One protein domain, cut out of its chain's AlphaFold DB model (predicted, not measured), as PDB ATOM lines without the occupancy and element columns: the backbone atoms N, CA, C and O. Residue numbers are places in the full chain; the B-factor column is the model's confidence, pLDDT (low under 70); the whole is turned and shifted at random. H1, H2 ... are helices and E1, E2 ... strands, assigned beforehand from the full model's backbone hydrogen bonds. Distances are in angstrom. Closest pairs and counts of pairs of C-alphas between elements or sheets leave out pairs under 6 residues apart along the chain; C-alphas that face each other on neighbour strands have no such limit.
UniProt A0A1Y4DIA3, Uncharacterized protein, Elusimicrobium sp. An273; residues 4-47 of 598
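Overview. This is residues 4 to 47 of the 598 residues of an uncharacterized protein of Elusimicrobium sp. An273 (UniProt A0A1Y4DIA3). What does the model look like? It is a loose, open arch with a small strand hairpin at each end: E1 and E2, followed by the short helix H1, make one arm, and E3 and E4, with the loop between them, make the other. The winding link of residues 22 to 31 bridges the two arms, and residues 6 to 11, round the turn of the first hairpin, stick out. What is it made of? The printed part has 44 residues, under half of them in named elements, which run E1, E2, H1, E3, E4 along the chain; the class is mixed, helices and strands, and each sheet is one antiparallel pair. How large is it? It is loose, with a radius of gyration of the C-alphas of 11.9 A and spans of 29 by 21 by 16 A.

Along the chain. Where is the first sheet? E1 is residues 4 to 7, 9.4 A from first to last C-alpha, and begins with C-alpha 4 at (129.764, 85.719, 131.501). E2, the longest strand by residues, is residues 10 to 15 and measures 14.2 A. Where are the other elements? H1 is residues 17 to 21, 6.0 A long. E3 is residues 32 to 34, 6.8 A long, and E4 is residues 44 to 46, 7.0 A long, ending with C-alpha 46 at (114.504, 82.514, 122.498).

Arrangement. How do E1 and E2 pair? They form an antiparallel hairpin, with 144 degrees between their directions. C-alphas 4 and 13 face each other at 4.5 A, and N 7 and O 10 are within hydrogen-bond range at 2.9 A, as are N 5 and O 12 at 3.0 A. What of H1? A tight link of one residue joins it to E2, while H1 and E1 are apart. Every O i to N i+4 pair in H1 is within hydrogen-bond range. How do E3 and E4 stand? They are also an antiparallel hairpin, at 142 degrees, with N 33 and O 45 within hydrogen-bond range at 2.9 A. Both E3 and E4 are apart from E1 and from E2.

Size, cuts and confidence. How far does it reach? The two C-alphas farthest apart are those of Ala 22 and Ser 38, 30.0 A. Is it unbroken, and are there long links? The printed part has no cut and no long link; H1 to E3, with 10 residues between them, and E3 to E4, with 9, are short links. Where is confidence low? The mean pLDDT of the printed part is 71.0, and 20 residues are under 70, among them residues 34 to 44.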
ATOM      1  N   TRP A   4     129.567  86.875 130.637       78.69
ATOM      2  CA  TRP A   4     129.764  85.719 131.501       78.69
ATOM      3  C   TRP A   4     128.565  84.797 131.319       78.69
ATOM      4  O   TRP A   4     127.450  85.283 131.119       78.69
ATOM      5  N   PHE A   5     128.772  83.487 131.406       72.31
ATOM      6  CA  PHE A   5     127.673  82.524 131.387       72.31
ATOM      7  C   PHE A   5     127.876  81.419 132.422       72.31
ATOM      8  O   PHE A   5     128.984  81.202 132.910       72.31
ATOM      9  N   PHE A   6     126.783  80.748 132.781       65.44
ATOM     10  CA  PHE A   6     126.809  79.622 133.709       65.44
ATOM     11  C   PHE A   6     127.119  78.332 132.952       65.44
ATOM     12  O   PHE A   6     126.306  77.868 132.153       65.44
ATOM     13  N   ASP A   7     128.285  77.750 133.226       72.25
ATOM     14  CA  ASP A   7     128.688  76.437 132.723       72.25
ATOM     15  C   ASP A   7     128.483  75.429 133.867       72.25
ATOM     16  O   ASP A   7     129.290  75.294 134.791       72.25
ATOM     17  N   GLY A   8     127.293  74.823 133.902       75.38
ATOM     18  CA  GLY A   8     126.838  73.991 135.016       75.38
ATOM     19  C   GLY A   8     126.639  74.783 136.316       75.38
ATOM     20  O   GLY A   8     125.563  75.327 136.556       75.38
ATOM     21  N   ASN A   9     127.651  74.789 137.186       72.25
ATOM     22  CA  ASN A   9     127.613  75.478 138.482       72.25
ATOM     23  C   ASN A   9     128.474  76.741 138.551       72.25
ATOM     24  O   ASN A   9     128.272  77.526 139.480       72.25
ATOM     25  N   ASP A  10     129.401  76.916 137.612       68.38
ATOM     26  CA  ASP A  10     130.433  77.942 137.680       68.38
ATOM     27  C   ASP A  10     130.134  79.085 136.702       68.38
ATOM     28  O   ASP A  10     129.598  78.881 135.610       68.38
ATOM     29  N   VAL A  11     130.475  80.310 137.108       80.19
ATOM     30  CA  VAL A  11     130.353  81.506 136.264       80.19
ATOM     31  C   VAL A  11     131.635  81.645 135.455       80.19
ATOM     32  O   VAL A  11     132.680  81.996 136.002       80.19
ATOM     33  N   VAL A  12     131.561  81.383 134.151       79.50
ATOM     34  CA  VAL A  12     132.725  81.397 133.260       79.50
ATOM     35  C   VAL A  12     132.727  82.670 132.413       79.50
ATOM     36  O   VAL A  12     131.735  83.009 131.763       79.50
ATOM     37  N   GLY A  13     133.853  83.383 132.432       82.94
ATOM     38  CA  GLY A  13     134.084  84.634 131.708       82.94
ATOM     39  C   GLY A  13     135.111  85.523 132.430       82.94
ATOM     40  O   GLY A  13     135.679  85.099 133.439       82.94
ATOM     41  N   PRO A  14     135.340  86.765 131.969       79.44
ATOM     42  CA  PRO A  14     134.661  87.401 130.842       79.44
ATOM     43  C   PRO A  14     135.124  86.867 129.484       79.44
ATOM     44  O   PRO A  14     136.313  86.647 129.283       79.44
ATOM     45  N   PHE A  15     134.189  86.775 128.542       80.38
ATOM     46  CA  PHE A  15     134.441  86.528 127.121       80.38
ATOM     47  C   PHE A  15     134.021  87.727 126.265       80.38
ATOM     48  O   PHE A  15     133.073  88.451 126.596       80.38
ATOM     49  N   GLU A  16     134.685  87.902 125.128       82.50
ATOM     50  CA  GLU A  16     134.198  88.709 124.010       82.50
ATOM     51  C   GLU A  16     133.133  87.944 123.199       82.50
ATOM     52  O   GLU A  16     133.137  86.709 123.174       82.50
ATOM     53  N   PRO A  17     132.209  88.630 122.493       77.38
ATOM     54  CA  PRO A  17     131.113  87.954 121.793       77.38
ATOM     55  C   PRO A  17     131.601  86.994 120.696       77.38
ATOM     56  O   PRO A  17     130.949  85.986 120.442       77.38
ATOM     57  N   LYS A  18     132.778  87.243 120.100       76.19
ATOM     58  CA  LYS A  18     133.415  86.336 119.126       76.19
ATOM     59  C   LYS A  18     133.928  85.041 119.764       76.19
ATOM     60  O   LYS A  18     133.735  83.968 119.207       76.19
ATOM     61  N   GLU A  19     134.553  85.130 120.938       77.56
ATOM     62  CA  GLU A  19     135.057  83.964 121.681       77.56
ATOM     63  C   GLU A  19     133.901  83.092 122.180       77.56
ATOM     64  O   GLU A  19     133.961  81.864 122.126       77.56
ATOM     65  N   LEU A  20     132.826  83.743 122.634       78.19
ATOM     66  CA  LEU A  20     131.621  83.074 123.104       78.19
ATOM     67  C   LEU A  20     130.879  82.415 121.923       78.19
ATOM     68  O   LEU A  20     130.519  81.246 122.024       78.19
ATOM     69  N   ALA A  21     130.780  83.088 120.766       75.12
ATOM     70  CA  ALA A  21     130.278  82.505 119.513       75.12
ATOM     71  C   ALA A  21     131.071  81.268 119.038       75.12
ATOM     72  O   ALA A  21     130.488  80.367 118.441       75.12
ATOM     73  N   ALA A  22     132.374  81.196 119.328       76.69
ATOM     74  CA  ALA A  22     133.234  80.072 118.953       76.69
ATOM     75  C   ALA A  22     133.178  78.865 119.920       76.69
ATOM     76  O   ALA A  22     133.754  77.813 119.624       76.69
ATOM     77  N   ARG A  23     132.509  78.967 121.082       76.25
ATOM     78  CA  ARG A  23     132.418  77.853 122.045       76.25
ATOM     79  C   ARG A  23     131.426  76.777 121.584       76.25
ATOM     80  O   ARG A  23     130.250  77.042 121.348       76.25
ATOM     81  N   ARG A  24     131.874  75.513 121.575       67.38
ATOM     82  CA  ARG A  24     130.997  74.344 121.367       67.38
ATOM     83  C   ARG A  24     129.851  74.344 122.387       67.38
ATOM     84  O   ARG A  24     130.099  74.455 123.582       67.38
ATOM     85  N   GLY A  25     128.618  74.177 121.908       69.06
ATOM     86  CA  GLY A  25     127.401  74.186 122.732       69.06
ATOM     87  C   GLY A  25     126.730  75.559 122.861       69.06
ATOM     88  O   GLY A  25     125.561  75.624 123.242       69.06
ATOM     89  N   PHE A  26     127.409  76.644 122.483       74.31
ATOM     90  CA  PHE A  26     126.768  77.940 122.304       74.31
ATOM     91  C   PHE A  26     126.269  78.101 120.862       74.31
ATOM     92  O   PHE A  26     126.950  77.744 119.903       74.31
ATOM     93  N   ALA A  27     125.055  78.622 120.718       68.00
ATOM     94  CA  ALA A  27     124.402  78.915 119.448       68.00
ATOM     95  C   ALA A  27     123.436  80.089 119.647       68.00
ATOM     96  O   ALA A  27     123.046  80.387 120.778       68.00
ATOM     97  N   ALA A  28     122.978  80.718 118.560       65.12
ATOM     98  CA  ALA A  28     121.985  81.796 118.629       65.12
ATOM     99  C   ALA A  28     120.699  81.383 119.383       65.12
ATOM    100  O   ALA A  28     120.118  82.182 120.109       65.12
ATOM    101  N   THR A  29     120.300  80.109 119.281       66.00
ATOM    102  CA  THR A  29     119.158  79.513 120.002       66.00
ATOM    103  C   THR A  29     119.367  79.371 121.512       66.00
ATOM    104  O   THR A  29     118.394  79.208 122.240       66.00
ATOM    105  N   SER A  30     120.614  79.405 121.992       71.12
ATOM    106  CA  SER A  30     120.952  79.312 123.421       71.12
ATOM    107  C   SER A  30     120.774  80.648 124.153       71.12
ATOM    108  O   SER A  30     120.867  80.693 125.379       71.12
ATOM    109  N   LEU A  31     120.540  81.740 123.420       73.56
ATOM    110  CA  LEU A  31     120.311  83.067 123.974       73.56
ATOM    111  C   LEU A  31     118.811  83.306 124.205       73.56
ATOM    112  O   LEU A  31     118.002  83.275 123.275       73.56
ATOM    113  N   VAL A  32     118.453  83.593 125.456       73.69
ATOM    114  CA  VAL A  32     117.075  83.873 125.878       73.69
ATOM    115  C   VAL A  32     116.944  85.267 126.480       73.69
ATOM    116  O   VAL A  32     117.852  85.751 127.154       73.69
ATOM    117  N   CYS A  33     115.791  85.898 126.265       70.62
ATOM    118  CA  CYS A  33     115.409  87.145 126.922       70.62
ATOM    119  C   CYS A  33     114.164  86.925 127.796       70.62
ATOM    120  O   CYS A  33     113.252  86.202 127.380       70.62
ATOM    121  N   PRO A  34     114.094  87.564 128.977       65.62
ATOM    122  CA  PRO A  34     112.871  87.632 129.760       65.62
ATOM    123  C   PRO A  34     111.909  88.645 129.112       65.62
ATOM    124  O   PRO A  34     112.263  89.811 128.946       65.62
ATOM    125  N   GLU A  35     110.701  88.222 128.719       62.94
ATOM    126  CA  GLU A  35     109.672  89.156 128.201       62.94
ATOM    127  C   GLU A  35     109.065  90.020 129.312       62.94
ATOM    128  O   GLU A  35     108.732  91.184 129.101       62.94
ATOM    129  N   ASN A  36     108.938  89.437 130.501       57.50
ATOM    130  CA  ASN A  36     108.607  90.117 131.745       57.50
ATOM    131  C   ASN A  36     109.779  89.890 132.702       57.50
ATOM    132  O   ASN A  36     110.394  88.826 132.658       57.50
ATOM    133  N   PHE A  37     110.077  90.846 133.585       57.59
ATOM    134  CA  PHE A  37     111.186  90.767 134.553       57.59
ATOM    135  C   PHE A  37     110.912  89.795 135.729       57.59
ATOM    136  O   PHE A  37     111.214  90.093 136.882       57.59
ATOM    137  N   SER A  38     110.294  88.650 135.443       55.75
ATOM    138  CA  SER A  38     109.941  87.575 136.371       55.75
ATOM    139  C   SER A  38     110.972  86.443 136.328       55.75
ATOM    140  O   SER A  38     111.487  86.084 135.271       55.75
ATOM    141  N   GLU A  39     111.266  85.858 137.492       62.09
ATOM    142  CA  GLU A  39     112.240  84.762 137.628       62.09
ATOM    143  C   GLU A  39     111.693  83.406 137.127       62.09
ATOM    144  O   GLU A  39     112.456  82.453 136.959       62.09
ATOM    145  N   ASP A  40     110.385  83.313 136.859       64.12
ATOM    146  CA  ASP A  40     109.699  82.090 136.433       64.12
ATOM    147  C   ASP A  40     110.197  81.579 135.073       64.12
ATOM    148  O   ASP A  40     110.334  82.351 134.121       64.12
ATOM    149  N   GLN A  41     110.408  80.263 134.959       61.28
ATOM    150  CA  GLN A  41     111.021  79.626 133.781       61.28
ATOM    151  C   GLN A  41     110.255  79.886 132.471       61.28
ATOM    152  O   GLN A  41     110.885  80.074 131.433       61.28
ATOM    153  N   ASP A  42     108.926  80.000 132.527       65.81
ATOM    154  CA  ASP A  42     108.072  80.292 131.366       65.81
ATOM    155  C   ASP A  42     108.183  81.752 130.857       65.81
ATOM    156  O   ASP A  42     107.653  82.084 129.796       65.81
ATOM    157  N   SER A  43     108.883  82.636 131.586       67.69
ATOM    158  CA  SER A  43     109.102  84.049 131.211       67.69
ATOM    159  C   SER A  43     110.191  84.240 130.149       67.69
ATOM    160  O   SER A  43     110.299  85.320 129.561       67.69
ATOM    161  N   TRP A  44     111.019  83.215 129.930       69.75
ATOM    162  CA  TRP A  44     112.229  83.269 129.113       69.75
ATOM    163  C   TRP A  44     111.964  82.683 127.727       69.75
ATOM    164  O   TRP A  44     111.672  81.496 127.588       69.75
ATOM    165  N   LYS A  45     112.104  83.499 126.677       70.50
ATOM    166  CA  LYS A  45     111.958  83.047 125.284       70.50
ATOM    167  C   LYS A  45     113.265  83.177 124.520       70.50
ATOM    168  O   LYS A  45     114.080  84.044 124.831       70.50
ATOM    169  N   MET A  46     113.433  82.345 123.487       69.62
ATOM    170  CA  MET A  46     114.504  82.514 122.498       69.62
ATOM    171  C   MET A  46     114.466  83.941 121.949       69.62
ATOM    172  O   MET A  46     113.420  84.417 121.503       69.62
ATOM    173  N   ALA A  47     115.598  84.623 122.018       69.75
ATOM    174  CA  ALA A  47     115.681  86.034 121.696       69.75
ATOM    175  C   ALA A  47     115.880  86.263 120.189       69.75
ATOM    176  O   ALA A  47     116.624  85.551 119.520       69.75
TER     177      ALA A  47